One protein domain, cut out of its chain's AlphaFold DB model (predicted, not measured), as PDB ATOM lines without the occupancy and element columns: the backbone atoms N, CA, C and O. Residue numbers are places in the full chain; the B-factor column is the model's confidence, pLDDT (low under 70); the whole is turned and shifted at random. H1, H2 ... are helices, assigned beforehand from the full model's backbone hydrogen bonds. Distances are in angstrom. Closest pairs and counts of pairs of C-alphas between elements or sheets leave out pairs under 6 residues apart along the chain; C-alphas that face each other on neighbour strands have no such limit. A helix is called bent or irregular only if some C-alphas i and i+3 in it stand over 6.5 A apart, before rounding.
ATOM      1  N   ARG A 625     -24.176 -31.413  35.860       76.25
ATOM      2  CA  ARG A 625     -23.749 -32.511  36.731       76.25
ATOM      3  C   ARG A 625     -24.086 -33.873  36.179       76.25
ATOM      4  O   ARG A 625     -23.512 -34.837  36.657       76.25
ATOM      5  N   HIS A 626     -25.036 -33.974  35.244       85.38
ATOM      6  CA  HIS A 626     -25.466 -35.238  34.638       85.38
ATOM      7  C   HIS A 626     -25.638 -36.403  35.643       85.38
ATOM      8  O   HIS A 626     -25.466 -37.567  35.281       85.38
ATOM      9  N   LEU A 627     -26.012 -36.127  36.903       90.12
ATOM     10  CA  LEU A 627     -26.024 -37.128  37.981       90.12
ATOM     11  C   LEU A 627     -27.018 -38.265  37.716       90.12
ATOM     12  O   LEU A 627     -26.829 -39.385  38.187       90.12
ATOM     13  N   ALA A 628     -28.050 -38.014  36.909       89.56
ATOM     14  CA  ALA A 628     -28.994 -39.034  36.459       89.56
ATOM     15  C   ALA A 628     -28.346 -40.106  35.556       89.56
ATOM     16  O   ALA A 628     -28.836 -41.234  35.480       89.56
ATOM     17  N   THR A 629     -27.233 -39.790  34.882       90.81
ATOM     18  CA  THR A 629     -26.548 -40.737  33.985       90.81
ATOM     19  C   THR A 629     -25.919 -41.901  34.740       90.81
ATOM     20  O   THR A 629     -25.868 -43.003  34.184       90.81
ATOM     21  N   ARG A 630     -25.491 -41.650  35.988       91.00
ATOM     22  CA  ARG A 630     -24.637 -42.525  36.808       91.00
ATOM     23  C   ARG A 630     -23.340 -42.947  36.109       91.00
ATOM     24  O   ARG A 630     -22.786 -43.989  36.433       91.00
ATOM     25  N   ASP A 631     -22.878 -42.134  35.160       91.19
ATOM     26  CA  ASP A 631     -21.633 -42.341  34.429       91.19
ATOM     27  C   ASP A 631     -20.574 -41.338  34.893       91.19
ATOM     28  O   ASP A 631     -20.659 -40.142  34.614       91.19
ATOM     29  N   GLU A 632     -19.564 -41.839  35.595       92.12
ATOM     30  CA  GLU A 632     -18.471 -41.048  36.165       92.12
ATOM     31  C   GLU A 632     -17.705 -40.223  35.123       92.12
ATOM     32  O   GLU A 632     -17.355 -39.078  35.401       92.12
ATOM     33  N   ALA A 633     -17.515 -40.743  33.905       90.81
ATOM     34  CA  ALA A 633     -16.806 -40.029  32.844       90.81
ATOM     35  C   ALA A 633     -17.639 -38.876  32.266       90.81
ATOM     36  O   ALA A 633     -17.124 -37.781  32.037       90.81
ATOM     37  N   THR A 634     -18.935 -39.093  32.026       89.94
ATOM     38  CA  THR A 634     -19.841 -38.015  31.605       89.94
ATOM     39  C   THR A 634     -19.972 -36.952  32.678       89.94
ATOM     40  O   THR A 634     -19.883 -35.778  32.345       89.94
ATOM     41  N   ILE A 635     -20.110 -37.346  33.946       89.69
ATOM     42  CA  ILE A 635     -20.172 -36.403  35.063       89.69
ATOM     43  C   ILE A 635     -18.883 -35.569  35.087       89.69
ATOM     44  O   ILE A 635     -18.981 -34.355  34.962       89.69
ATOM     45  N   ALA A 636     -17.698 -36.194  35.112       88.62
ATOM     46  CA  ALA A 636     -16.397 -35.512  35.173       88.62
ATOM     47  C   ALA A 636     -16.118 -34.565  33.994       88.62
ATOM     48  O   ALA A 636     -15.625 -33.456  34.203       88.62
ATOM     49  N   ARG A 637     -16.477 -34.952  32.760       85.62
ATOM     50  CA  ARG A 637     -16.314 -34.093  31.569       85.62
ATOM     51  C   ARG A 637     -17.042 -32.764  31.691       85.62
ATOM     52  O   ARG A 637     -16.636 -31.783  31.079       85.62
ATOM     53  N   VAL A 638     -18.126 -32.725  32.455       79.12
ATOM     54  CA  VAL A 638     -18.927 -31.511  32.578       79.12
ATOM     55  C   VAL A 638     -18.300 -30.526  33.577       79.12
ATOM     56  O   VAL A 638     -18.505 -29.321  33.456       79.12
ATOM     57  N   PHE A 639     -17.435 -31.004  34.480       76.38
ATOM     58  CA  PHE A 639     -16.601 -30.149  35.341       76.38
ATOM     59  C   PHE A 639     -15.575 -29.380  34.511       76.38
ATOM     60  O   PHE A 639     -15.335 -28.205  34.770       76.38
ATOM     61  N   THR A 640     -14.993 -30.043  33.508       72.44
ATOM     62  CA  THR A 640     -13.962 -29.482  32.621       72.44
ATOM     63  C   THR A 640     -14.534 -28.807  31.379       72.44
ATOM     64  O   THR A 640     -13.775 -28.280  30.574       72.44
ATOM     65  N   ALA A 641     -15.850 -28.878  31.159       71.69
ATOM     66  CA  ALA A 641     -16.469 -28.283  29.985       71.69
ATOM     67  C   ALA A 641     -16.251 -26.761  29.973       71.69
ATOM     68  O   ALA A 641     -16.360 -26.108  31.017       71.69
ATOM     69  N   ASP A 642     -15.975 -26.248  28.770       56.78
ATOM     70  CA  ASP A 642     -15.534 -24.888  28.438       56.78
ATOM     71  C   ASP A 642     -16.581 -23.822  28.812       56.78
ATOM     72  O   ASP A 642     -17.377 -23.344  28.003       56.78
ATOM     73  N   ARG A 643     -16.660 -23.543  30.112       64.81
ATOM     74  CA  ARG A 643     -17.455 -22.474  30.715       64.81
ATOM     75  C   ARG A 643     -16.591 -21.796  31.758       64.81
ATOM     76  O   ARG A 643     -16.555 -22.250  32.910       64.81
ATOM     77  N   SER A 644     -15.879 -20.760  31.325       65.50
ATOM     78  CA  SER A 644     -15.072 -19.902  32.185       65.50
ATOM     79  C   SER A 644     -15.988 -19.088  33.094       65.50
ATOM     80  O   SER A 644     -16.817 -18.319  32.610       65.50
ATOM     81  N   LEU A 645     -15.831 -19.259  34.405       82.88
ATOM     82  CA  LEU A 645     -16.474 -18.411  35.400       82.88
ATOM     83  C   LEU A 645     -15.954 -16.972  35.249       82.88
ATOM     84  O   LEU A 645     -14.741 -16.763  35.198       82.88
ATOM     85  N   VAL A 646     -16.841 -15.979  35.208       81.12
ATOM     86  CA  VAL A 646     -16.419 -14.569  35.176       81.12
ATOM     87  C   VAL A 646     -15.907 -14.147  36.556       81.12
ATOM     88  O   VAL A 646     -16.622 -14.264  37.549       81.12
ATOM     89  N   ARG A 647     -14.673 -13.632  36.629       86.12
ATOM     90  CA  ARG A 647     -14.095 -13.088  37.871       86.12
ATOM     91  C   ARG A 647     -14.917 -11.889  38.353       86.12
ATOM     92  O   ARG A 647     -15.114 -10.934  37.606       86.12
ATOM     93  N   SER A 648     -15.378 -11.924  39.602       83.81
ATOM     94  CA  SER A 648     -16.120 -10.826  40.227       83.81
ATOM     95  C   SER A 648     -15.944 -10.822  41.747       83.81
ATOM     96  O   SER A 648     -15.662 -11.856  42.356       83.81
ATOM     97  N   ALA A 649     -16.152  -9.660  42.374       80.12
ATOM     98  CA  ALA A 649     -16.126  -9.533  43.833       80.12
ATOM     99  C   ALA A 649     -17.269 -10.310  44.516       80.12
ATOM    100  O   ALA A 649     -17.121 -10.750  45.656       80.12
ATOM    101  N   GLU A 650     -18.380 -10.539  43.809       80.81
ATOM    102  CA  GLU A 650     -19.541 -11.289  44.308       80.81
ATOM    103  C   GLU A 650     -19.227 -12.771  44.571       80.81
ATOM    104  O   GLU A 650     -19.903 -13.419  45.366       80.81
ATOM    105  N   LEU A 651     -18.167 -13.311  43.956       85.69
ATOM    106  CA  LEU A 651     -17.724 -14.688  44.182       85.69
ATOM    107  C   LEU A 651     -17.035 -14.901  45.534       85.69
ATOM    108  O   LEU A 651     -16.834 -16.045  45.936       85.69
ATOM    109  N   THR A 652     -16.701 -13.832  46.258       83.50
ATOM    110  CA  THR A 652     -15.980 -13.909  47.537       83.50
ATOM    111  C   THR A 652     -16.716 -14.794  48.547       83.50
ATOM    112  O   THR A 652     -16.166 -15.792  49.010       83.50
ATOM    113  N   SER A 653     -17.989 -14.503  48.825       81.81
ATOM    114  CA  SER A 653     -18.822 -15.269  49.763       81.81
ATOM    115  C   SER A 653     -18.957 -16.756  49.395       81.81
ATOM    116  O   SER A 653     -18.646 -17.602  50.239       81.81
ATOM    117  N   PRO A 654     -19.378 -17.138  48.171       87.69
ATOM    118  CA  PRO A 654     -19.513 -18.551  47.821       87.69
ATOM    119  C   PRO A 654     -18.165 -19.295  47.777       87.69
ATOM    120  O   PRO A 654     -18.128 -20.477  48.127       87.69
ATOM    121  N   LEU A 655     -17.053 -18.635  47.424       89.94
ATOM    122  CA  LEU A 655     -15.714 -19.236  47.487       89.94
ATOM    123  C   LEU A 655     -15.279 -19.503  48.926       89.94
ATOM    124  O   LEU A 655     -14.832 -20.605  49.231       89.94
ATOM    125  N   LEU A 656     -15.464 -18.539  49.824       84.50
ATOM    126  CA  LEU A 656     -15.155 -18.696  51.245       84.50
ATOM    127  C   LEU A 656     -15.970 -19.833  51.880       84.50
ATOM    128  O   LEU A 656     -15.420 -20.689  52.578       84.50
ATOM    129  N   GLN A 657     -17.260 -19.925  51.540       85.06
ATOM    130  CA  GLN A 657     -18.112 -21.051  51.924       85.06
ATOM    131  C   GLN A 657     -17.595 -22.387  51.360       85.06
ATOM    132  O   GLN A 657     -17.619 -23.397  52.060       85.06
ATOM    133  N   ALA A 658     -17.095 -22.434  50.125       90.50
ATOM    134  CA  ALA A 658     -16.532 -23.657  49.555       90.50
ATOM    135  C   ALA A 658     -15.198 -24.061  50.211       90.50
ATOM    136  O   ALA A 658     -14.985 -25.232  50.523       90.50
ATOM    137  N   ILE A 659     -14.325 -23.093  50.482       87.94
ATOM    138  CA  ILE A 659     -13.017 -23.298  51.119       87.94
ATOM    139  C   ILE A 659     -13.182 -23.830  52.537       87.94
ATOM    140  O   ILE A 659     -12.525 -24.788  52.939       87.94
ATOM    141  N   HIS A 660     -14.125 -23.276  53.285       81.81
ATOM    142  CA  HIS A 660     -14.409 -23.767  54.619       81.81
ATOM    143  C   HIS A 660     -15.046 -25.166  54.616       81.81
ATOM    144  O   HIS A 660     -14.825 -25.953  55.533       81.81
ATOM    145  N   ALA A 661     -15.794 -25.532  53.566       85.44
ATOM    146  CA  ALA A 661     -16.282 -26.910  53.418       85.44
ATOM    147  C   ALA A 661     -15.114 -27.898  53.300       85.44
ATOM    148  O   ALA A 661     -15.231 -29.029  53.763       85.44
ATOM    149  N   LEU A 662     -14.003 -27.464  52.694       88.44
ATOM    150  CA  LEU A 662     -12.776 -28.246  52.557       88.44
ATOM    151  C   LEU A 662     -11.939 -28.251  53.844       88.44
ATOM    152  O   LEU A 662     -11.338 -29.271  54.173       88.44
ATOM    153  N   SER A 663     -11.921 -27.152  54.606       83.50
ATOM    154  CA  SER A 663     -11.099 -27.055  55.822       83.50
ATOM    155  C   SER A 663     -11.508 -28.066  56.898       83.50
ATOM    156  O   SER A 663     -10.652 -28.617  57.583       83.50
ATOM    157  N   VAL A 664     -12.810 -28.336  57.049       80.38
ATOM    158  CA  VAL A 664     -13.329 -29.287  58.050       80.38
ATOM    159  C   VAL A 664     -12.765 -30.705  57.845       80.38
ATOM    160  O   VAL A 664     -12.137 -31.227  58.768       80.38
ATOM    161  N   PRO A 665     -12.914 -31.350  56.669       82.56
ATOM    162  CA  PRO A 665     -12.355 -32.680  56.454       82.56
ATOM    163  C   PRO A 665     -10.823 -32.713  56.439       82.56
ATOM    164  O   PRO A 665     -10.251 -33.739  56.804       82.56
ATOM    165  N   VAL A 666     -10.156 -31.614  56.073       82.94
ATOM    166  CA  VAL A 666      -8.695 -31.484  56.182       82.94
ATOM    167  C   VAL A 666      -8.245 -31.577  57.642       82.94
ATOM    168  O   VAL A 666      -7.439 -32.449  57.964       82.94
ATOM    169  N   ARG A 667      -8.832 -30.771  58.537       80.81
ATOM    170  CA  ARG A 667      -8.501 -30.754  59.976       80.81
ATOM    171  C   ARG A 667      -8.815 -32.064  60.687       80.81
ATOM    172  O   ARG A 667      -8.056 -32.511  61.539       80.81
ATOM    173  N   LEU A 668      -9.929 -32.703  60.326       78.44
ATOM    174  CA  LEU A 668     -10.287 -34.029  60.844       78.44
ATOM    175  C   LEU A 668      -9.367 -35.142  60.319       78.44
ATOM    176  O   LEU A 668      -9.347 -36.246  60.866       78.44
ATOM    177  N   GLY A 669      -8.629 -34.871  59.244       82.25
ATOM    178  CA  GLY A 669      -7.844 -35.840  58.502       82.25
ATOM    179  C   GLY A 669      -8.669 -36.500  57.400       82.25
ATOM    180  O   GLY A 669      -9.557 -37.318  57.652       82.25
ATOM    181  N   ILE A 670      -8.301 -36.231  56.148       85.25
ATOM    182  CA  ILE A 670      -9.024 -36.705  54.956       85.25
ATOM    183  C   ILE A 670      -9.171 -38.228  54.945       85.25
ATOM    184  O   ILE A 670     -10.260 -38.750  54.719       85.25
ATOM    185  N   LYS A 671      -8.107 -38.963  55.286       83.88
ATOM    186  CA  LYS A 671      -8.143 -40.434  55.371       83.88
ATOM    187  C   LYS A 671      -9.082 -40.944  56.457       83.88
ATOM    188  O   LYS A 671      -9.630 -42.039  56.316       83.88
ATOM    189  N   PHE A 672      -9.237 -40.198  57.550       83.12
ATOM    190  CA  PHE A 672     -10.206 -40.529  58.586       83.12
ATOM    191  C   PHE A 672     -11.621 -40.305  58.057       83.12
ATOM    192  O   PHE A 672     -12.385 -41.266  58.047       83.12
ATOM    193  N   VAL A 673     -11.924 -39.117  57.519       81.81
ATOM    194  CA  VAL A 673     -13.244 -38.778  56.953       81.81
ATOM    195  C   VAL A 673     -13.649 -39.734  55.838       81.81
ATOM    196  O   VAL A 673     -14.766 -40.245  55.841       81.81
ATOM    197  N   ALA A 674     -12.732 -40.060  54.928       82.69
ATOM    198  CA  ALA A 674     -12.989 -41.015  53.862       82.69
ATOM    199  C   ALA A 674     -13.343 -42.400  54.419       82.69
ATOM    200  O   ALA A 674     -14.211 -43.084  53.883       82.69
ATOM    201  N   ARG A 675     -12.695 -42.861  55.494       82.06
ATOM    202  CA  ARG A 675     -12.965 -44.185  56.090       82.06
ATOM    203  C   ARG A 675     -14.211 -44.206  56.966       82.06
ATOM    204  O   ARG A 675     -14.889 -45.227  57.009       82.06
ATOM    205  N   SER A 676     -14.469 -43.125  57.692       77.62
ATOM    206  CA  SER A 676     -15.576 -43.013  58.640       77.62
ATOM    207  C   SER A 676     -16.871 -42.528  57.988       77.62
ATOM    208  O   SER A 676     -17.937 -42.740  58.555       77.62
ATOM    209  N   GLN A 677     -16.784 -41.894  56.811       74.62
ATOM    210  CA  GLN A 677     -17.895 -41.264  56.090       74.62
ATOM    211  C   GLN A 677     -18.641 -40.211  56.936       74.62
ATOM    212  O   GLN A 677     -19.803 -39.898  56.679       74.62
ATOM    213  N   THR A 678     -17.965 -39.617  57.927       65.31
ATOM    214  CA  THR A 678     -18.560 -38.708  58.929       65.31
ATOM    215  C   THR A 678     -19.210 -37.454  58.352       65.31
ATOM    216  O   THR A 678     -20.062 -36.871  59.011       65.31
ATOM    217  N   MET A 679     -18.853 -37.049  57.132       63.69
ATOM    218  CA  MET A 679     -19.419 -35.875  56.449       63.69
ATOM    219  C   MET A 679     -20.339 -36.245  55.273       63.69
ATOM    220  O   MET A 679     -21.010 -35.379  54.718       63.69
ATOM    221  N   LEU A 680     -20.377 -37.524  54.882       63.84
ATOM    222  CA  LEU A 680     -21.028 -37.996  53.653       63.84
ATOM    223  C   LEU A 680     -22.314 -38.793  53.905       63.84
ATOM    224  O   LEU A 680     -22.979 -39.217  52.961       63.84
ATOM    225  N   TRP A 681     -22.723 -38.923  55.169       67.69
ATOM    226  CA  TRP A 681     -23.960 -39.599  55.567       67.69
ATOM    227  C   TRP A 681     -25.229 -38.948  54.993       67.69
ATOM    228  O   TRP A 681     -26.270 -39.598  54.911       67.69
ATOM    229  N   SER A 682     -25.154 -37.683  54.567       79.25
ATOM    230  CA  SER A 682     -26.250 -36.965  53.917       79.25
ATOM    231  C   SER A 682     -25.977 -36.726  52.436       79.25
ATOM    232  O   SER A 682     -24.911 -36.244  52.033       79.25
ATOM    233  N   VAL A 683     -26.995 -36.982  51.612       84.19
ATOM    234  CA  VAL A 683     -26.957 -36.638  50.186       84.19
ATOM    235  C   VAL A 683     -26.901 -35.121  49.988       84.19
ATOM    236  O   VAL A 683     -26.184 -34.677  49.097       84.19
ATOM    237  N   ASN A 684     -27.559 -34.312  50.832       87.06
ATOM    238  CA  ASN A 684     -27.461 -32.845  50.757       87.06
ATOM    239  C   ASN A 684     -26.012 -32.381  50.880       87.06
ATOM    240  O   ASN A 684     -25.574 -31.514  50.132       87.06
ATOM    241  N   GLN A 685     -25.278 -32.977  51.814       85.88
ATOM    242  CA  GLN A 685     -23.889 -32.627  52.087       85.88
ATOM    243  C   GLN A 685     -22.976 -33.091  50.966       85.88
ATOM    244  O   GLN A 685     -22.190 -32.307  50.453       85.88
ATOM    245  N   SER A 686     -23.185 -34.310  50.476       88.06
ATOM    246  CA  SER A 686     -22.468 -34.819  49.305       88.06
ATOM    247  C   SER A 686     -22.671 -33.936  48.065       88.06
ATOM    248  O   SER A 686     -21.719 -33.657  47.338       88.06
ATOM    249  N   LEU A 687     -23.901 -33.461  47.828       90.44
ATOM    250  CA  LEU A 687     -24.217 -32.540  46.733       90.44
ATOM    251  C   LEU A 687     -23.605 -31.155  46.955       90.44
ATOM    252  O   LEU A 687     -23.018 -30.611  46.028       90.44
ATOM    253  N   CYS A 688     -23.700 -30.601  48.164       90.50
ATOM    254  CA  CYS A 688     -23.077 -29.325  48.506       90.50
ATOM    255  C   CYS A 688     -21.564 -29.379  48.297       90.50
ATOM    256  O   CYS A 688     -21.002 -28.518  47.632       90.50
ATOM    257  N   THR A 689     -20.908 -30.414  48.813       89.19
ATOM    258  CA  THR A 689     -19.476 -30.630  48.637       89.19
ATOM    259  C   THR A 689     -19.090 -30.725  47.162       89.19
ATOM    260  O   THR A 689     -18.094 -30.135  46.749       89.19
ATOM    261  N   LEU A 690     -19.898 -31.412  46.348       89.94
ATOM    262  CA  LEU A 690     -19.693 -31.446  44.904       89.94
ATOM    263  C   LEU A 690     -19.727 -30.038  44.295       89.94
ATOM    264  O   LEU A 690     -18.859 -29.694  43.500       89.94
ATOM    265  N   GLU A 691     -20.703 -29.211  44.678       90.62
ATOM    266  CA  GLU A 691     -20.812 -27.821  44.216       90.62
ATOM    267  C   GLU A 691     -19.626 -26.964  44.673       90.62
ATOM    268  O   GLU A 691     -19.104 -26.179  43.880       90.62
ATOM    269  N   CYS A 692     -19.154 -27.158  45.908       92.12
ATOM    270  CA  CYS A 692     -17.952 -26.511  46.435       92.12
ATOM    271  C   CYS A 692     -16.703 -26.879  45.615       92.12
ATOM    272  O   CYS A 692     -15.900 -26.005  45.287       92.12
ATOM    273  N   ALA A 693     -16.556 -28.149  45.233       91.19
ATOM    274  CA  ALA A 693     -15.461 -28.589  44.374       91.19
ATOM    275  C   ALA A 693     -15.537 -27.946  42.977       91.19
ATOM    276  O   ALA A 693     -14.518 -27.485  42.458       91.19
ATOM    277  N   VAL A 694     -16.739 -27.860  42.389       88.88
ATOM    278  CA  VAL A 694     -16.947 -27.237  41.069       88.88
ATOM    279  C   VAL A 694     -16.579 -25.757  41.083       88.88
ATOM    280  O   VAL A 694     -15.831 -25.321  40.208       88.88
ATOM    281  N   ILE A 695     -17.093 -24.979  42.044       90.00
ATOM    282  CA  ILE A 695     -16.877 -23.526  42.051       90.00
ATOM    283  C   ILE A 695     -15.400 -23.174  42.255       90.00
ATOM    284  O   ILE A 695     -14.890 -22.329  41.523       90.00
ATOM    285  N   ILE A 696     -14.690 -23.861  43.161       91.94
ATOM    286  CA  ILE A 696     -13.252 -23.627  43.368       91.94
ATOM    287  C   ILE A 696     -12.469 -23.989  42.104       91.94
ATOM    288  O   ILE A 696     -11.639 -23.202  41.655       91.94
ATOM    289  N   SER A 697     -12.762 -25.140  41.488       90.19
ATOM    290  CA  SER A 697     -12.047 -25.589  40.286       90.19
ATOM    291  C   SER A 697     -12.252 -24.626  39.113       90.19
ATOM    292  O   SER A 697     -11.293 -24.240  38.444       90.19
ATOM    293  N   LYS A 698     -13.495 -24.174  38.891       88.38
ATOM    294  CA  LYS A 698     -13.817 -23.187  37.848       88.38
ATOM    295  C   LYS A 698     -13.184 -21.827  38.116       88.38
ATOM    296  O   LYS A 698     -12.702 -21.203  37.178       88.38
ATOM    297  N   TRP A 699     -13.167 -21.379  39.369       91.56
ATOM    298  CA  TRP A 699     -12.542 -20.113  39.742       91.56
ATOM    299  C   TRP A 699     -11.024 -20.143  39.551       91.56
ATOM    300  O   TRP A 699     -10.487 -19.243  38.916       91.56
ATOM    301  N   LEU A 700     -10.338 -21.198  40.002       91.81
ATOM    302  CA  LEU A 700      -8.896 -21.357  39.779       91.81
ATOM    303  C   LEU A 700      -8.551 -21.435  38.285       91.81
ATOM    304  O   LEU A 700      -7.586 -20.813  37.853       91.81
ATOM    305  N   THR A 701      -9.369 -22.131  37.489       89.44
ATOM    306  CA  THR A 701      -9.208 -22.165  36.023       89.44
ATOM    307  C   THR A 701      -9.344 -20.758  35.431       89.44
ATOM    308  O   THR A 701      -8.440 -20.283  34.751       89.44
ATOM    309  N   ALA A 702     -10.409 -20.031  35.789       89.06
ATOM    310  CA  ALA A 702     -10.636 -18.663  35.322       89.06
ATOM    311  C   ALA A 702      -9.517 -17.690  35.734       89.06
ATOM    312  O   ALA A 702      -9.151 -16.804  34.960       89.06
ATOM    313  N   LEU A 703      -8.947 -17.848  36.934       89.81
ATOM    314  CA  LEU A 703      -7.768 -17.091  37.351       89.81
ATOM    315  C   LEU A 703      -6.562 -17.411  36.464       89.81
ATOM    316  O   LEU A 703      -5.925 -16.488  35.964       89.81
ATOM    317  N   GLY A 704      -6.270 -18.695  36.238       87.50
ATOM    318  CA  GLY A 704      -5.151 -19.133  35.400       87.50
ATOM    319  C   GLY A 704      -5.234 -18.615  33.961       87.50
ATOM    320  O   GLY A 704      -4.218 -18.182  33.411       87.50
ATOM    321  N   ASP A 705      -6.440 -18.586  33.392       86.88
ATOM    322  CA  ASP A 705      -6.692 -18.142  32.016       86.88
ATOM    323  C   ASP A 705      -6.596 -16.619  31.851       86.88
ATOM    324  O   ASP A 705      -6.184 -16.123  30.802       86.88
ATOM    325  N   THR A 706      -6.969 -15.853  32.881       87.62
ATOM    326  CA  THR A 706      -7.095 -14.386  32.781       87.62
ATOM    327  C   THR A 706      -5.941 -13.609  33.402       87.62
ATOM    328  O   THR A 706      -5.858 -12.401  33.193       87.62
ATOM    329  N   ILE A 707      -5.028 -14.257  34.125       85.31
ATOM    330  CA  ILE A 707      -3.954 -13.569  34.858       85.31
ATOM    331  C   ILE A 707      -2.971 -12.789  33.973       85.31
ATOM    332  O   ILE A 707      -2.370 -11.822  34.434       85.31
ATOM    333  N   ASP A 708      -2.828 -13.160  32.697       83.50
ATOM    334  CA  ASP A 708      -2.034 -12.372  31.741       83.50
ATOM    335  C   ASP A 708      -2.733 -11.061  31.344       83.50
ATOM    336  O   ASP A 708      -2.073 -10.104  30.942       83.50
ATOM    337  N   ALA A 709      -4.066 -11.027  31.418       83.44
ATOM    338  CA  ALA A 709      -4.898  -9.904  30.996       83.44
ATOM    339  C   ALA A 709      -5.310  -8.994  32.164       83.44
ATOM    340  O   ALA A 709      -5.495  -7.793  31.968       83.44
ATOM    341  N   SER A 710      -5.457  -9.541  33.372       82.38
ATOM    342  CA  SER A 710      -5.838  -8.794  34.572       82.38
ATOM    343  C   SER A 710      -5.122  -9.315  35.816       82.38
ATOM    344  O   SER A 710      -5.162 -10.509  36.129       82.38
ATOM    345  N   SER A 711      -4.507  -8.391  36.562       83.62
ATOM    346  CA  SER A 711      -3.825  -8.696  37.820       83.62
ATOM    347  C   SER A 711      -4.790  -9.244  38.874       83.62
ATOM    348  O   SER A 711      -6.013  -9.088  38.789       83.62
ATOM    349  N   LEU A 712      -4.236  -9.930  39.873       84.75
ATOM    350  CA  LEU A 712      -5.015 -10.467  40.984       84.75
ATOM    351  C   LEU A 712      -5.390  -9.350  41.963       84.75
ATOM    352  O   LEU A 712      -4.529  -8.596  42.427       84.75
ATOM    353  N   THR A 713      -6.668  -9.288  42.323       85.38
ATOM    354  CA  THR A 713      -7.175  -8.389  43.368       85.38
ATOM    355  C   THR A 713      -6.652  -8.798  44.748       85.38
ATOM    356  O   THR A 713      -6.248  -9.946  44.965       85.38
ATOM    357  N   TYR A 714      -6.687  -7.876  45.717       79.62
ATOM    358  CA  TYR A 714      -6.328  -8.180  47.109       79.62
ATOM    359  C   TYR A 714      -7.142  -9.358  47.669       79.62
ATOM    360  O   TYR A 714      -6.587 -10.255  48.307       79.62
ATOM    361  N   GLN A 715      -8.441  -9.403  47.354       78.25
ATOM    362  CA  GLN A 715      -9.332 -10.466  47.813       78.25
ATOM    363  C   GLN A 715      -8.993 -11.819  47.184       78.25
ATOM    364  O   GLN A 715      -8.892 -12.815  47.897       78.25
ATOM    365  N   GLU A 716      -8.719 -11.869  45.877       87.19
ATOM    366  CA  GLU A 716      -8.294 -13.107  45.209       87.19
ATOM    367  C   GLU A 716      -6.975 -13.638  45.786       87.19
ATOM    368  O   GLU A 716      -6.864 -14.835  46.053       87.19
ATOM    369  N   LYS A 717      -6.001 -12.757  46.054       83.81
ATOM    370  CA  LYS A 717      -4.730 -13.134  46.698       83.81
ATOM    371  C   LYS A 717      -4.953 -13.736  48.083       83.81
ATOM    372  O   LYS A 717      -4.333 -14.744  48.416       83.81
ATOM    373  N   ASN A 718      -5.852 -13.152  48.872       81.25
ATOM    374  CA  ASN A 718      -6.171 -13.652  50.204       81.25
ATOM    375  C   ASN A 718      -6.857 -15.029  50.148       81.25
ATOM    376  O   ASN A 718      -6.454 -15.958  50.843       81.25
ATOM    377  N   ILE A 719      -7.832 -15.205  49.252       86.06
ATOM    378  CA  ILE A 719      -8.509 -16.494  49.042       86.06
ATOM    379  C   ILE A 719      -7.504 -17.576  48.601       86.06
ATOM    380  O   ILE A 719      -7.531 -18.687  49.133       86.06
ATOM    381  N   LEU A 720      -6.578 -17.256  47.684       88.12
ATOM    382  CA  LEU A 720      -5.508 -18.173  47.263       88.12
ATOM    383  C   LEU A 720      -4.571 -18.542  48.421       88.12
ATOM    384  O   LEU A 720      -4.164 -19.700  48.529       88.12
ATOM    385  N   GLN A 721      -4.258 -17.589  49.303       82.50
ATOM    386  CA  GLN A 721      -3.447 -17.834  50.496       82.50
ATOM    387  C   GLN A 721      -4.156 -18.768  51.485       82.50
ATOM    388  O   GLN A 721      -3.550 -19.739  51.933       82.50
ATOM    389  N   ILE A 722      -5.439 -18.533  51.779       82.56
ATOM    390  CA  ILE A 722      -6.229 -19.405  52.666       82.56
ATOM    391  C   ILE A 722      -6.301 -20.822  52.087       82.56
ATOM    392  O   ILE A 722      -6.082 -21.804  52.799       82.56
ATOM    393  N   LEU A 723      -6.573 -20.937  50.784       87.06
ATOM    394  CA  LEU A 723      -6.652 -22.228  50.110       87.06
ATOM    395  C   LEU A 723      -5.316 -22.972  50.173       87.06
ATOM    396  O   LEU A 723      -5.297 -24.157  50.488       87.06
ATOM    397  N   ARG A 724      -4.203 -22.272  49.936       85.94
ATOM    398  CA  ARG A 724      -2.850 -22.810  50.094       85.94
ATOM    399  C   ARG A 724      -2.591 -23.301  51.516       85.94
ATOM    400  O   ARG A 724      -2.027 -24.379  51.668       85.94
ATOM    401  N   ASP A 725      -2.966 -22.537  52.536       82.50
ATOM    402  CA  ASP A 725      -2.728 -22.918  53.931       82.50
ATOM    403  C   ASP A 725      -3.513 -24.184  54.307       82.50
ATOM    404  O   ASP A 725      -2.935 -25.104  54.884       82.50
ATOM    405  N   ILE A 726      -4.781 -24.285  53.888       84.25
ATOM    406  CA  ILE A 726      -5.608 -25.495  54.062       84.25
ATOM    407  C   ILE A 726      -5.009 -26.680  53.313       84.25
ATOM    408  O   ILE A 726      -4.948 -27.792  53.832       84.25
ATOM    409  N   VAL A 727      -4.574 -26.442  52.076       84.75
ATOM    410  CA  VAL A 727      -3.892 -27.439  51.262       84.75
ATOM    411  C   VAL A 727      -2.689 -27.944  52.058       84.75
ATOM    412  O   VAL A 727      -2.733 -29.099  52.466       84.75
ATOM    413  N   LEU A 728      -1.722 -27.102  52.430       82.81
ATOM    414  CA  LEU A 728      -0.524 -27.492  53.193       82.81
ATOM    415  C   LEU A 728      -0.828 -28.213  54.521       82.81
ATOM    416  O   LEU A 728      -0.120 -29.159  54.872       82.81
ATOM    417  N   GLU A 729      -1.886 -27.819  55.235       82.38
ATOM    418  CA  GLU A 729      -2.328 -28.460  56.483       82.38
ATOM    419  C   GLU A 729      -2.730 -29.934  56.291       82.38
ATOM    420  O   GLU A 729      -2.528 -30.754  57.186       82.38
ATOM    421  N   SER A 730      -3.226 -30.313  55.106       81.25
ATOM    422  CA  SER A 730      -3.638 -31.697  54.821       81.25
ATOM    423  C   SER A 730      -2.494 -32.719  54.860       81.25
ATOM    424  O   SER A 730      -2.750 -33.921  54.977       81.25
ATOM    425  N   GLY A 731      -1.236 -32.268  54.755       71.56
ATOM    426  CA  GLY A 731      -0.052 -33.134  54.777       71.56
ATOM    427  C   GLY A 731       0.046 -34.118  53.601       71.56
ATOM    428  O   GLY A 731       0.807 -35.082  53.680       71.56
ATOM    429  N   ALA A 732      -0.718 -33.907  52.525       63.69
ATOM    430  CA  ALA A 732      -0.843 -34.808  51.379       63.69
ATOM    431  C   ALA A 732       0.072 -34.446  50.184       63.69
ATOM    432  O   ALA A 732      -0.311 -34.679  49.042       63.69
ATOM    433  N   PHE A 733       1.268 -33.887  50.429       67.62
ATOM    434  CA  PHE A 733       2.132 -33.309  49.380       67.62
ATOM    435  C   PHE A 733       3.445 -34.047  49.169       67.62
ATOM    436  O   PHE A 733       4.066 -34.546  50.107       67.62
ATOM    437  N   SER A 734       3.900 -34.009  47.923       64.94
ATOM    438  CA  SER A 734       5.281 -34.235  47.507       64.94
ATOM    439  C   SER A 734       6.153 -32.991  47.734       64.94
ATOM    440  O   SER A 734       5.672 -31.854  47.714       64.94
ATOM    441  N   ASP A 735       7.467 -33.187  47.868       60.50
ATOM    442  CA  ASP A 735       8.437 -32.089  48.013       60.50
ATOM    443  C   ASP A 735       8.383 -31.086  46.841       60.50
ATOM    444  O   ASP A 735       8.642 -29.891  47.017       60.50
ATOM    445  N   SER A 736       8.003 -31.547  45.643       66.19
ATOM    446  CA  SER A 736       7.806 -30.703  44.459       66.19
ATOM    447  C   SER A 736       6.603 -29.771  44.577       66.19
ATOM    448  O   SER A 736       6.694 -28.624  44.149       66.19
ATOM    449  N   GLU A 737       5.502 -30.217  45.182       69.62
ATOM    450  CA  GLU A 737       4.293 -29.398  45.353       69.62
ATOM    451  C   GLU A 737       4.483 -28.360  46.450       69.62
ATOM    452  O   GLU A 737       4.124 -27.200  46.274       69.62
ATOM    453  N   VAL A 738       5.141 -28.741  47.547       67.56
ATOM    454  CA  VAL A 738       5.535 -27.794  48.600       67.56
ATOM    455  C   VAL A 738       6.463 -26.715  48.033       67.56
ATOM    456  O   VAL A 738       6.320 -25.537  48.359       67.56
ATOM    457  N   SER A 739       7.376 -27.097  47.135       65.88
ATOM    458  CA  SER A 739       8.280 -26.163  46.451       65.88
ATOM    459  C   SER A 739       7.563 -25.286  45.416       65.88
ATOM    460  O   SER A 739       7.858 -24.095  45.315       65.88
ATOM    461  N   ALA A 740       6.600 -25.828  44.663       65.44
ATOM    462  CA  ALA A 740       5.763 -25.059  43.736       65.44
ATOM    463  C   ALA A 740       4.884 -24.043  44.482       65.44
ATOM    464  O   ALA A 740       4.686 -22.916  44.025       65.44
ATOM    465  N   LEU A 741       4.438 -24.414  45.682       66.94
ATOM    466  CA  LEU A 741       3.749 -23.559  46.637       66.94
ATOM    467  C   LEU A 741       4.734 -22.803  47.549       66.94
ATOM    468  O   LEU A 741       4.353 -22.434  48.645       66.94
ATOM    469  N   SER A 742       5.984 -22.531  47.156       61.44
ATOM    470  CA  SER A 742       6.928 -21.666  47.904       61.44
ATOM    471  C   SER A 742       6.352 -20.237  48.117       61.44
ATOM    472  O   SER A 742       5.416 -19.866  47.398       61.44
ATOM    473  N   PRO A 743       6.758 -19.448  49.145       57.06
ATOM    474  CA  PRO A 743       6.065 -18.221  49.566       57.06
ATOM    475  C   PRO A 743       5.721 -17.245  48.430       57.06
ATOM    476  O   PRO A 743       6.480 -17.057  47.474       57.06
ATOM    477  N   PHE A 744       4.554 -16.604  48.539       60.81
ATOM    478  CA  PHE A 744       4.318 -15.334  47.855       60.81
ATOM    479  C   PHE A 744       5.354 -14.354  48.435       60.81
ATOM    480  O   PHE A 744       5.301 -14.073  49.628       60.81
ATOM    481  N   ASP A 745       6.373 -13.961  47.665       46.88
ATOM    482  CA  ASP A 745       7.554 -13.259  48.197       46.88
ATOM    483  C   ASP A 745       7.185 -11.925  48.882       46.88
ATOM    484  O   ASP A 745       6.314 -11.204  48.397       46.88
ATOM    485  N   ASP A 746       7.861 -11.637  50.006       40.19
ATOM    486  CA  ASP A 746       8.264 -10.350  50.622       40.19
ATOM    487  C   ASP A 746       7.494  -9.046  50.304       40.19
ATOM    488  O   ASP A 746       8.071  -7.961  50.280       40.19
ATOM    489  N   THR A 747       6.172  -9.069  50.137       39.91
ATOM    490  CA  THR A 747       5.404  -7.818  49.949       39.91
ATOM    491  C   THR A 747       5.272  -6.967  51.216       39.91
ATOM    492  O   THR A 747       4.619  -5.930  51.182       39.91
ATOM    493  N   GLY A 748       5.877  -7.350  52.349       35.31
ATOM    494  CA  GLY A 748       5.818  -6.555  53.582       35.31
ATOM    495  C   GLY A 748       4.395  -6.332  54.114       35.31
ATOM    496  O   GLY A 748       4.206  -5.564  55.055       35.31
ATOM    497  N   ILE A 749       3.389  -7.010  53.551       39.12
ATOM    498  CA  ILE A 749       2.035  -7.011  54.082       39.12
ATOM    499  C   ILE A 749       2.043  -8.021  55.223       39.12
ATOM    500  O   ILE A 749       1.874  -9.225  55.025       39.12
ATOM    501  N   ALA A 750       2.301  -7.526  56.431       32.69
ATOM    502  CA  ALA A 750       1.978  -8.234  57.657       32.69
ATOM    503  C   ALA A 750       0.457  -8.459  57.675       32.69
ATOM    504  O   ALA A 750      -0.309  -7.619  58.139       32.69
ATOM    505  N   PHE A 751       0.005  -9.563  57.078       38.78
ATOM    506  CA  PHE A 751      -1.386  -9.984  57.160       38.78
ATOM    507  C   PHE A 751      -1.705 -10.303  58.620       38.78
ATOM    508  O   PHE A 751      -0.958 -11.035  59.271       38.78
ATOM    509  N   ASN A 752      -2.794  -9.705  59.107       38.41
ATOM    510  CA  ASN A 752      -3.237  -9.725  60.495       38.41
ATOM    511  C   ASN A 752      -3.133 -11.137  61.097       38.41
ATOM    512  O   ASN A 752      -3.664 -12.105  60.539       38.41
ATOM    513  N   ASP A 753      -2.488 -11.239  62.260       37.34
ATOM    514  CA  ASP A 753      -2.345 -12.478  63.035       37.34
ATOM    515  C   ASP A 753      -3.701 -13.153  63.306       37.34
ATOM    516  O   ASP A 753      -3.754 -14.347  63.564       37.34
ATOM    517  N   THR A 754      -4.818 -12.432  63.190       36.69
ATOM    518  CA  THR A 754      -6.182 -12.941  63.351       36.69
ATOM    519  C   THR A 754      -6.553 -14.007  62.320       36.69
ATOM    520  O   THR A 754      -6.998 -15.070  62.729       36.69
ATOM    521  N   SER A 755      -6.319 -13.803  61.015       36.38
ATOM    522  CA  SER A 755      -6.657 -14.793  59.969       36.38
ATOM    523  C   SER A 755      -5.717 -16.002  60.002       36.38
ATOM    524  O   SER A 755      -6.141 -17.134  59.784       36.38
ATOM    525  N   ARG A 756      -4.443 -15.771  60.351       37.59
ATOM    526  CA  ARG A 756      -3.432 -16.821  60.562       37.59
ATOM    527  C   ARG A 756      -3.690 -17.644  61.830       37.59
ATOM    528  O   ARG A 756      -3.497 -18.858  61.798       37.59
ATOM    529  N   ASN A 757      -4.166 -17.020  62.910       37.72
ATOM    530  CA  ASN A 757      -4.572 -17.697  64.147       37.72
ATOM    531  C   ASN A 757      -5.953 -18.369  64.030       37.72
ATOM    532  O   ASN A 757      -6.175 -19.381  64.691       37.72
ATOM    533  N   MET A 758      -6.833 -17.892  63.135       38.62
ATOM    534  CA  MET A 758      -8.166 -18.463  62.859       38.62
ATOM    535  C   MET A 758      -8.107 -19.909  62.352       38.62
ATOM    536  O   MET A 758      -9.000 -20.709  62.632       38.62
ATOM    537  N   TYR A 759      -7.048 -20.252  61.606       41.44
ATOM    538  CA  TYR A 759      -6.847 -21.597  61.064       41.44
ATOM    539  C   TYR A 759      -5.755 -22.415  61.774       41.44
ATOM    540  O   TYR A 759      -5.643 -23.601  61.495       41.44
ATOM    541  N   ARG A 760      -4.998 -21.830  62.720       37.47
ATOM    542  CA  ARG A 760      -3.914 -22.510  63.464       37.47
ATOM    543  C   ARG A 760      -4.216 -22.859  64.922       37.47
ATOM    544  O   ARG A 760      -3.369 -23.500  65.540       37.47
ATOM    545  N   SER A 761      -5.349 -22.447  65.501       38.34
ATOM    546  CA  SER A 761      -5.624 -22.713  66.923       38.34
ATOM    547  C   SER A 761      -5.763 -24.225  67.200       38.34
ATOM    548  O   SER A 761      -6.720 -24.834  66.722       38.34
ATOM    549  N   PRO A 762      -4.858 -24.860  67.976       34.12
ATOM    550  CA  PRO A 762      -4.869 -26.310  68.207       34.12
ATOM    551  C   PRO A 762      -5.873 -26.763  69.280       34.12
ATOM    552  O   PRO A 762      -5.914 -27.946  69.609       34.12
ATOM    553  N   SER A 763      -6.624 -25.834  69.886       35.06
ATOM    554  CA  SER A 763      -7.430 -26.080  71.092       35.06
ATOM    555  C   SER A 763      -8.938 -25.888  70.917       35.06
ATOM    556  O   SER A 763      -9.668 -26.038  71.895       35.06
ATOM    557  N   ALA A 764      -9.417 -25.543  69.721       39.19
ATOM    558  CA  ALA A 764     -10.846 -25.472  69.435       39.19
ATOM    559  C   ALA A 764     -11.305 -26.823  68.875       39.19
ATOM    560  O   ALA A 764     -10.732 -27.321  67.905       39.19
ATOM    561  N   ASP A 765     -12.315 -27.430  69.495       41.69
ATOM    562  CA  ASP A 765     -12.997 -28.580  68.909       41.69
ATOM    563  C   ASP A 765     -13.439 -28.196  67.476       41.69
ATOM    564  O   ASP A 765     -14.117 -27.176  67.305       41.69
ATOM    565  N   PRO A 766     -13.037 -28.953  66.430       41.56
ATOM    566  CA  PRO A 766     -13.357 -28.642  65.037       41.56
ATOM    567  C   PRO A 766     -14.869 -28.582  64.755       41.56
ATOM    568  O   PRO A 766     -15.258 -28.103  63.689       41.56
ATOM    569  N   PHE A 767     -15.703 -29.044  65.695       42.09
ATOM    570  CA  PHE A 767     -17.160 -28.943  65.672       42.09
ATOM    571  C   PHE A 767     -17.750 -27.907  66.650       42.09
ATOM    572  O   PHE A 767     -18.948 -27.640  66.568       42.09
ATOM    573  N   ALA A 768     -16.965 -27.318  67.560       35.09
ATOM    574  CA  ALA A 768     -17.475 -26.390  68.579       35.09
ATOM    575  C   ALA A 768     -17.474 -24.921  68.138       35.09
ATOM    576  O   ALA A 768     -18.301 -24.148  68.616       35.09
ATOM    577  N   ASP A 769     -16.592 -24.527  67.215       39.81
ATOM    578  CA  ASP A 769     -16.450 -23.128  66.778       39.81
ATOM    579  C   ASP A 769     -17.120 -22.891  65.411       39.81
ATOM    580  O   ASP A 769     -16.497 -22.535  64.410       39.81
ATOM    581  N   LEU A 770     -18.424 -23.191  65.351       44.97
ATOM    582  CA  LEU A 770     -19.265 -23.061  64.151       44.97
ATOM    583  C   LEU A 770     -20.143 -21.782  64.178       44.97
ATOM    584  O   LEU A 770     -20.901 -21.542  63.241       44.97
ATOM    585  N   SER A 771     -19.995 -20.915  65.194       39.38
ATOM    586  CA  SER A 771     -20.462 -19.504  65.185       39.38
ATOM    587  C   SER A 771     -19.867 -18.712  64.005       39.38
ATOM    588  O   SER A 771     -20.477 -17.797  63.457       39.38
ATOM    589  N   PHE A 772     -18.708 -19.169  63.533       43.72
ATOM    590  CA  PHE A 772     -18.000 -18.776  62.319       43.72
ATOM    591  C   PHE A 772     -18.833 -18.836  61.019       43.72
ATOM    592  O   PHE A 772     -18.535 -18.143  60.047       43.72
ATOM    593  N   PHE A 773     -19.878 -19.670  60.957       42.44
ATOM    594  CA  PHE A 773     -20.630 -19.946  59.721       42.44
ATOM    595  C   PHE A 773     -21.479 -18.765  59.254       42.44
ATOM    596  O   PHE A 773     -21.968 -18.780  58.117       42.44
ATOM    597  N   VAL A 774     -21.694 -17.794  60.141       41.97
ATOM    598  CA  VAL A 774     -22.799 -16.856  60.007       41.97
ATOM    599  C   VAL A 774     -22.415 -15.406  60.320       41.97
ATOM    600  O   VAL A 774     -23.055 -14.521  59.759       41.97
ATOM    601  N   ASP A 775     -21.332 -15.137  61.063       39.03
ATOM    602  CA  ASP A 775     -20.871 -13.762  61.316       39.03
ATOM    603  C   ASP A 775     -20.255 -13.118  60.051       39.03
ATOM    604  O   ASP A 775     -19.145 -13.486  59.647       39.03
ATOM    605  N   PRO A 776     -20.908 -12.120  59.421       38.16
ATOM    606  CA  PRO A 776     -20.358 -11.428  58.259       38.16
ATOM    607  C   PRO A 776     -19.042 -10.700  58.568       38.16
ATOM    608  O   PRO A 776     -18.257 -10.484  57.651       38.16
ATOM    609  N   ALA A 777     -18.775 -10.340  59.833       37.97
ATOM    610  CA  ALA A 777     -17.556  -9.652  60.260       37.97
ATOM    611  C   ALA A 777     -16.327 -10.572  60.277       37.97
ATOM    612  O   ALA A 777     -15.208 -10.117  60.055       37.97
ATOM    613  N   VAL A 778     -16.532 -11.874  60.467       40.38
ATOM    614  CA  VAL A 778     -15.479 -12.896  60.374       40.38
ATOM    615  C   VAL A 778     -15.037 -13.117  58.922       40.38
ATOM    616  O   VAL A 778     -13.881 -13.448  58.649       40.38
ATOM    617  N   TRP A 779     -15.954 -12.888  57.982       41.34
ATOM    618  CA  TRP A 779     -15.722 -12.955  56.538       41.34
ATOM    619  C   TRP A 779     -15.476 -11.586  55.899       41.34
ATOM    620  O   TRP A 779     -15.197 -11.516  54.701       41.34
ATOM    621  N   ALA A 780     -15.557 -10.506  56.682       40.91
ATOM    622  CA  ALA A 780     -15.200  -9.168  56.253       40.91
ATOM    623  C   ALA A 780     -13.683  -9.119  56.092       40.91
ATOM    624  O   ALA A 780     -12.915  -8.974  57.046       40.91
ATOM    625  N   LEU A 781     -13.243  -9.306  54.854       47.12
ATOM    626  CA  LEU A 781     -11.847  -9.131  54.509       47.12
ATOM    627  C   LEU A 781     -11.487  -7.648  54.721       47.12
ATOM    628  O   LEU A 781     -12.311  -6.792  54.390       47.12
ATOM    629  N   PRO A 782     -10.308  -7.327  55.291       47.38
ATOM    630  CA  PRO A 782      -9.918  -5.945  55.558       47.38
ATOM    631  C   PRO A 782     -10.086  -5.067  54.313       47.38
ATOM    632  O   PRO A 782      -9.782  -5.515  53.202       47.38
ATOM    633  N   ASP A 796       5.292 -11.623  38.586       72.19
ATOM    634  CA  ASP A 796       5.691 -12.795  37.814       72.19
ATOM    635  C   ASP A 796       4.438 -13.645  37.543       72.19
ATOM    636  O   ASP A 796       4.058 -14.524  38.324       72.19
ATOM    637  N   THR A 797       3.746 -13.335  36.446       78.50
ATOM    638  CA  THR A 797       2.524 -14.025  36.017       78.50
ATOM    639  C   THR A 797       2.776 -15.516  35.803       78.50
ATOM    640  O   THR A 797       1.897 -16.336  36.076       78.50
ATOM    641  N   ALA A 798       3.994 -15.906  35.409       81.75
ATOM    642  CA  ALA A 798       4.376 -17.305  35.263       81.75
ATOM    643  C   ALA A 798       4.465 -18.023  36.620       81.75
ATOM    644  O   ALA A 798       4.043 -19.180  36.722       81.75
ATOM    645  N   LYS A 799       4.953 -17.348  37.673       81.81
ATOM    646  CA  LYS A 799       4.932 -17.875  39.051       81.81
ATOM    647  C   LYS A 799       3.498 -18.127  39.518       81.81
ATOM    648  O   LYS A 799       3.195 -19.233  39.968       81.81
ATOM    649  N   TRP A 800       2.606 -17.153  39.343       83.88
ATOM    650  CA  TRP A 800       1.206 -17.305  39.746       83.88
ATOM    651  C   TRP A 800       0.471 -18.393  38.963       83.88
ATOM    652  O   TRP A 800      -0.241 -19.186  39.571       83.88
ATOM    653  N   LYS A 801       0.681 -18.500  37.646       85.94
ATOM    654  CA  LYS A 801       0.098 -19.586  36.840       85.94
ATOM    655  C   LYS A 801       0.487 -20.968  37.355       85.94
ATOM    656  O   LYS A 801      -0.378 -21.829  37.501       85.94
ATOM    657  N   ARG A 802       1.769 -21.170  37.684       84.50
ATOM    658  CA  ARG A 802       2.253 -22.434  38.270       84.50
ATOM    659  C   ARG A 802       1.596 -22.718  39.619       84.50
ATOM    660  O   ARG A 802       1.175 -23.843  39.863       84.50
ATOM    661  N   GLN A 803       1.478 -21.706  40.475       84.25
ATOM    662  CA  GLN A 803       0.845 -21.846  41.788       84.25
ATOM    663  C   GLN A 803      -0.653 -22.158  41.682       84.25
ATOM    664  O   GLN A 803      -1.129 -23.072  42.351       84.25
ATOM    665  N   ILE A 804      -1.386 -21.447  40.823       89.56
ATOM    666  CA  ILE A 804      -2.820 -21.664  40.586       89.56
ATOM    667  C   ILE A 804      -3.064 -23.067  40.022       89.56
ATOM    668  O   ILE A 804      -3.949 -23.767  40.512       89.56
ATOM    669  N   SER A 805      -2.254 -23.508  39.055       88.12
ATOM    670  CA  SER A 805      -2.332 -24.863  38.493       88.12
ATOM    671  C   SER A 805      -2.060 -25.942  39.553       88.12
ATOM    672  O   SER A 805      -2.842 -26.882  39.686       88.12
ATOM    673  N   CYS A 806      -1.033 -25.758  40.391       87.62
ATOM    674  CA  CYS A 806      -0.730 -26.672  41.497       87.62
ATOM    675  C   CYS A 806      -1.864 -26.740  42.539       87.62
ATOM    676  O   CYS A 806      -2.183 -27.820  43.048       87.62
ATOM    677  N   LEU A 807      -2.486 -25.598  42.864       90.00
ATOM    678  CA  LEU A 807      -3.643 -25.547  43.763       90.00
ATOM    679  C   LEU A 807      -4.859 -26.241  43.147       90.00
ATOM    680  O   LEU A 807      -5.533 -26.990  43.849       90.00
ATOM    681  N   LEU A 808      -5.123 -26.024  41.856       90.50
ATOM    682  CA  LEU A 808      -6.236 -26.647  41.139       90.50
ATOM    683  C   LEU A 808      -6.141 -28.174  41.185       90.50
ATOM    684  O   LEU A 808      -7.092 -28.831  41.611       90.50
ATOM    685  N   ASP A 809      -4.983 -28.722  40.812       88.56
ATOM    686  CA  ASP A 809      -4.727 -30.164  40.832       88.56
ATOM    687  C   ASP A 809      -4.874 -30.739  42.249       88.56
ATOM    688  O   ASP A 809      -5.628 -31.688  42.491       88.56
ATOM    689  N   THR A 810      -4.238 -30.102  43.238       89.12
ATOM    690  CA  THR A 810      -4.271 -30.647  44.597       89.12
ATOM    691  C   THR A 810      -5.660 -30.576  45.218       89.12
ATOM    692  O   THR A 810      -6.119 -31.558  45.797       89.12
ATOM    693  N   VAL A 811      -6.371 -29.456  45.079       90.81
ATOM    694  CA  VAL A 811      -7.726 -29.312  45.629       90.81
ATOM    695  C   VAL A 811      -8.681 -30.324  44.997       90.81
ATOM    696  O   VAL A 811      -9.489 -30.922  45.712       90.81
ATOM    697  N   ALA A 812      -8.558 -30.583  43.690       90.31
ATOM    698  CA  ALA A 812      -9.330 -31.627  43.022       90.31
ATOM    699  C   ALA A 812      -9.050 -33.018  43.623       90.31
ATOM    700  O   ALA A 812      -9.993 -33.768  43.895       90.31
ATOM    701  N   ARG A 813      -7.781 -33.347  43.909       90.31
ATOM    702  CA  ARG A 813      -7.406 -34.607  44.579       90.31
ATOM    703  C   ARG A 813      -7.914 -34.704  46.014       90.31
ATOM    704  O   ARG A 813      -8.415 -35.763  46.386       90.31
ATOM    705  N   LEU A 814      -7.851 -33.624  46.798       91.00
ATOM    706  CA  LEU A 814      -8.373 -33.619  48.170       91.00
ATOM    707  C   LEU A 814      -9.875 -33.936  48.177       91.00
ATOM    708  O   LEU A 814     -10.326 -34.798  48.934       91.00
ATOM    709  N   TRP A 815     -10.643 -33.303  47.284       91.44
ATOM    710  CA  TRP A 815     -12.064 -33.609  47.125       91.44
ATOM    711  C   TRP A 815     -12.308 -35.047  46.661       91.44
ATOM    712  O   TRP A 815     -13.203 -35.700  47.190       91.44
ATOM    713  N   ALA A 816     -11.514 -35.577  45.728       90.50
ATOM    714  CA  ALA A 816     -11.629 -36.973  45.306       90.50
ATOM    715  C   ALA A 816     -11.341 -37.961  46.454       90.50
ATOM    716  O   ALA A 816     -12.068 -38.942  46.628       90.50
ATOM    717  N   GLU A 817     -10.322 -37.691  47.278       89.38
ATOM    718  CA  GLU A 817      -9.932 -38.567  48.387       89.38
ATOM    719  C   GLU A 817     -11.008 -38.617  49.483       89.38
ATOM    720  O   GLU A 817     -11.280 -39.702  50.010       89.38
ATOM    721  N   ILE A 818     -11.697 -37.499  49.755       88.62
ATOM    722  CA  ILE A 818     -12.826 -37.432  50.706       88.62
ATOM    723  C   ILE A 818     -13.915 -38.470  50.367       88.62
ATOM    724  O   ILE A 818     -14.483 -39.079  51.277       88.62
ATOM    725  N   PHE A 819     -14.161 -38.744  49.080       88.00
ATOM    726  CA  PHE A 819     -15.188 -39.684  48.601       88.00
ATOM    727  C   PHE A 819     -14.627 -41.044  48.145       88.00
ATOM    728  O   PHE A 819     -15.321 -41.810  47.478       88.00
ATOM    729  N   SER A 820     -13.376 -41.368  48.474       83.81
ATOM    730  CA  SER A 820     -12.674 -42.537  47.913       83.81
ATOM    731  C   SER A 820     -13.267 -43.910  48.277       83.81
ATOM    732  O   SER A 820     -12.981 -44.896  47.597       83.81
ATOM    733  N   ASN A 821     -14.096 -44.005  49.323       81.38
ATOM    734  CA  ASN A 821     -14.709 -45.264  49.758       81.38
ATOM    735  C   ASN A 821     -16.150 -45.437  49.257       81.38
ATOM    736  O   ASN A 821     -16.860 -44.480  48.961       81.38
ATOM    737  N   SER A 822     -16.599 -46.693  49.203       76.19
ATOM    738  CA  SER A 822     -17.988 -47.032  48.883       76.19
ATOM    739  C   SER A 822     -18.950 -46.509  49.946       76.19
ATOM    740  O   SER A 822     -18.714 -46.709  51.141       76.19
ATOM    741  N   HIS A 823     -20.066 -45.937  49.507       83.00
ATOM    742  CA  HIS A 823     -21.099 -45.386  50.375       83.00
ATOM    743  C   HIS A 823     -22.428 -46.147  50.255       83.00
ATOM    744  O   HIS A 823     -22.684 -46.806  49.249       83.00
ATOM    745  N   VAL A 824     -23.300 -46.015  51.263       75.88
ATOM    746  CA  VAL A 824     -24.655 -46.605  51.262       75.88
ATOM    747  C   VAL A 824     -25.544 -46.047  50.139       75.88
ATOM    748  O   VAL A 824     -26.472 -46.707  49.673       75.88
ATOM    749  N   PHE A 825     -25.236 -44.836  49.671       83.44
ATOM    750  CA  PHE A 825     -25.860 -44.221  48.505       83.44
ATOM    751  C   PHE A 825     -24.948 -44.360  47.283       83.44
ATOM    752  O   PHE A 825     -23.859 -43.780  47.243       83.44
ATOM    753  N   ASP A 826     -25.429 -45.048  46.249       86.62
ATOM    754  CA  ASP A 826     -24.715 -45.201  44.975       86.62
ATOM    755  C   ASP A 826     -24.363 -43.853  44.341       86.62
ATOM    756  O   ASP A 826     -23.310 -43.716  43.716       86.62
ATOM    757  N   LEU A 827     -25.217 -42.836  44.513       89.69
ATOM    758  CA  LEU A 827     -24.949 -41.485  44.023       89.69
ATOM    759  C   LEU A 827     -23.664 -40.904  44.625       89.69
ATOM    760  O   LEU A 827     -22.857 -40.347  43.893       89.69
ATOM    761  N   VAL A 828     -23.448 -41.069  45.932       88.81
ATOM    762  CA  VAL A 828     -22.262 -40.546  46.634       88.81
ATOM    763  C   VAL A 828     -21.001 -41.251  46.143       88.81
ATOM    764  O   VAL A 828     -20.009 -40.602  45.820       88.81
ATOM    765  N   THR A 829     -21.078 -42.572  45.962       89.81
ATOM    766  CA  THR A 829     -19.996 -43.350  45.340       89.81
ATOM    767  C   THR A 829     -19.711 -42.868  43.910       89.81
ATOM    768  O   THR A 829     -18.556 -42.735  43.513       89.81
ATOM    769  N   THR A 830     -20.755 -42.569  43.129       91.44
ATOM    770  CA  THR A 830     -20.627 -42.050  41.754       91.44
ATOM    771  C   THR A 830     -19.955 -40.675  41.736       91.44
ATOM    772  O   THR A 830     -19.083 -40.434  40.905       91.44
ATOM    773  N   ILE A 831     -20.325 -39.790  42.669       91.19
ATOM    774  CA  ILE A 831     -19.710 -38.468  42.840       91.19
ATOM    775  C   ILE A 831     -18.207 -38.609  43.101       91.19
ATOM    776  O   ILE A 831     -17.415 -37.968  42.414       91.19
ATOM    777  N   GLY A 832     -17.808 -39.492  44.022       90.50
ATOM    778  CA  GLY A 832     -16.393 -39.721  44.322       90.50
ATOM    779  C   GLY A 832     -15.588 -40.204  43.126       90.50
ATOM    780  O   GLY A 832     -14.518 -39.672  42.833       90.50
ATOM    781  N   LYS A 833     -16.131 -41.164  42.371       92.25
ATOM    782  CA  LYS A 833     -15.484 -41.645  41.144       92.25
ATOM    783  C   LYS A 833     -15.371 -40.555  40.083       92.25
ATOM    784  O   LYS A 833     -14.327 -40.444  39.449       92.25
ATOM    785  N   ALA A 834     -16.401 -39.727  39.914       91.50
ATOM    786  CA  ALA A 834     -16.359 -38.616  38.969       91.50
ATOM    787  C   ALA A 834     -15.322 -37.552  39.367       91.50
ATOM    788  O   ALA A 834     -14.561 -37.102  38.515       91.50
ATOM    789  N   LEU A 835     -15.235 -37.199  40.655       90.94
ATOM    790  CA  LEU A 835     -14.198 -36.297  41.172       90.94
ATOM    791  C   LEU A 835     -12.793 -36.871  40.962       90.94
ATOM    792  O   LEU A 835     -11.889 -36.143  40.570       90.94
ATOM    793  N   ASN A 836     -12.619 -38.182  41.135       91.75
ATOM    794  CA  ASN A 836     -11.353 -38.853  40.846       91.75
ATOM    795  C   ASN A 836     -10.990 -38.796  39.350       91.75
ATOM    796  O   ASN A 836      -9.848 -38.519  38.997       91.75
ATOM    797  N   VAL A 837     -11.956 -39.011  38.448       91.38
ATOM    798  CA  VAL A 837     -11.739 -38.843  36.998       91.38
ATOM    799  C   VAL A 837     -11.390 -37.390  36.657       91.38
ATOM    800  O   VAL A 837     -10.498 -37.157  35.841       91.38
ATOM    801  N   HIS A 838     -12.051 -36.421  37.296       89.00
ATOM    802  CA  HIS A 838     -11.749 -35.002  37.131       89.00
ATOM    803  C   HIS A 838     -10.317 -34.671  37.572       89.00
ATOM    804  O   HIS A 838      -9.567 -34.112  36.777       89.00
ATOM    805  N   ALA A 839      -9.912 -35.088  38.775       87.19
ATOM    806  CA  ALA A 839      -8.563 -34.870  39.298       87.19
ATOM    807  C   ALA A 839      -7.480 -35.448  38.365       87.19
ATOM    808  O   ALA A 839      -6.570 -34.735  37.962       87.19
ATOM    809  N   ASN A 840      -7.656 -36.687  37.893       87.12
ATOM    810  CA  ASN A 840      -6.726 -37.313  36.938       87.12
ATOM    811  C   ASN A 840      -6.664 -36.596  35.576       87.12
ATOM    812  O   ASN A 840      -5.704 -36.763  34.825       87.12
ATOM    813  N   THR A 841      -7.717 -35.864  35.201       84.19
ATOM    814  CA  THR A 841      -7.730 -35.071  33.963       84.19
ATOM    815  C   THR A 841      -6.934 -33.782  34.147       84.19
ATOM    816  O   THR A 841      -6.212 -33.398  33.230       84.19
ATOM    817  N   GLN A 842      -7.017 -33.162  35.330       76.38
ATOM    818  CA  GLN A 842      -6.249 -31.961  35.663       76.38
ATOM    819  C   GLN A 842      -4.744 -32.245  35.715       76.38
ATOM    820  O   GLN A 842      -3.990 -31.533  35.056       76.38
ATOM    821  N   GLU A 843      -4.328 -33.345  36.353       69.00
ATOM    822  CA  GLU A 843      -2.920 -33.784  36.425       69.00
ATOM    823  C   GLU A 843      -2.275 -33.970  35.038       69.00
ATOM    824  O   GLU A 843      -1.077 -33.785  34.859       69.00
ATOM    825  N   ARG A 844      -3.063 -34.332  34.016       59.91
ATOM    826  CA  ARG A 844      -2.568 -34.481  32.633       59.91
ATOM    827  C   ARG A 844      -2.464 -33.161  31.866       59.91
ATOM    828  O   ARG A 844      -1.887 -33.158  30.780       59.91
ATOM    829  N   SER A 845      -3.105 -32.104  32.360       55.38
ATOM    830  CA  SER A 845      -3.156 -30.784  31.722       55.38
ATOM    831  C   SER A 845      -2.155 -29.785  32.309       55.38
ATOM    832  O   SER A 845      -1.744 -28.871  31.593       55.38
ATOM    833  N   SER A 846      -1.763 -29.978  33.574       44.88
ATOM    834  CA  SER A 846      -0.628 -29.326  34.247       44.88
ATOM    835  C   SER A 846       0.705 -29.897  33.780       44.88
ATOM    836  O   SER A 846       1.656 -29.102  33.602       44.88
TER     837      SER A 846
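Overview. This is residues 625 to 782 and 796 to 846 of the 846 residues of an uncharacterized protein of Phialophora attinorum (UniProt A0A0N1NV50). Three long helices, H4, H8 and H9, stand side by side as an up-and-down bundle, their centres in a triangle; the pair H2 and H5, nearly parallel to each other, crosses over one side of it, H2 on H4 and H5 on H8. H1 packs on H9, H3 on one end of H8 and H6 on H8, while residues 741 to 782, with H7, make an outlying stretch in which residues 745 to 750 stick out. The printed part has 209 residues with nine named helices, H1 to H9 in chain order, and no named strand: all helix. It is compact, with a radius of gyration of the C-alphas of 16.9 A and spans of 50 by 41 by 35 A.

Along the chain. Find C-alpha 683 at (-26.957, -36.638, 50.186); from there H4, residues 683 to 706, runs 34.5 A to C-alpha 706 at (-7.095, -14.386, 32.781). H8, residues 797 to 818, is 31.6 A long, and H9, residues 826 to 843, runs 26.0 A to C-alpha 843 at (-2.920, -33.784, 36.425). H2, residues 649 to 668, is 30.4 A long and only just irregular: C-alphas 650 and 653 are 6.8 A apart. H5, residues 714 to 729, is 22.7 A long. Look for the short helices at residues 632 to 639 for H1, 670 to 676 for H3, 735 to 740 for H6 and 753 to 760 for H7.

Arrangement. Start at H4, whose residues 693 to 704 touch H8, opposite ways at a shallow tilt of 14 degrees; the closest C-alphas, Gly 704 and Lys 801, are 5.5 A apart. H8, the hub, touches five helices. It forms a hairpin with H9 at a shallow tilt of 25 degrees, with C-alphas 816 and 836 closest at 4.8 A. H2 touches H4 at a steep tilt of 57 degrees, C-alphas 658 and 692 being closest at 4.5 A. H2 and H5 touch, the same way at a shallow tilt of 11 degrees, with C-alphas 663 and 726 closest at 6.0 A. H5 touches H8 at a steep tilt of 48 degrees, C-alphas 724 and 807 being closest at 6.9 A. H8 also touches H3, with C-alphas 818 and 674 closest at 4.8 A, and H6, with C-alphas 803 and 740 closest at 6.2 A. H1 touches H9, with C-alphas 632 and 834 closest at 4.3 A. H7 touches no helix but is near H5. Every O i to N i+4 pair is within hydrogen-bond range in H3, H4, H5, H6, H8 and H9; the counts are 2 of 4 in H1, 13 of 16 in H2 and 3 of 4 in H7.

Size, cuts and confidence. The C-alphas of Thr 629 and Gly 748 are the two farthest apart, at 51.0 A. Residues 783 to 795 are not printed, and C-alphas 782 and 796 are 24.6 A apart across the cut. Of the links that are printed whole, H6 to H7 is long. The mean pLDDT of the printed part is 74.7; 62 residues are under 70, among them residues 732 to 782.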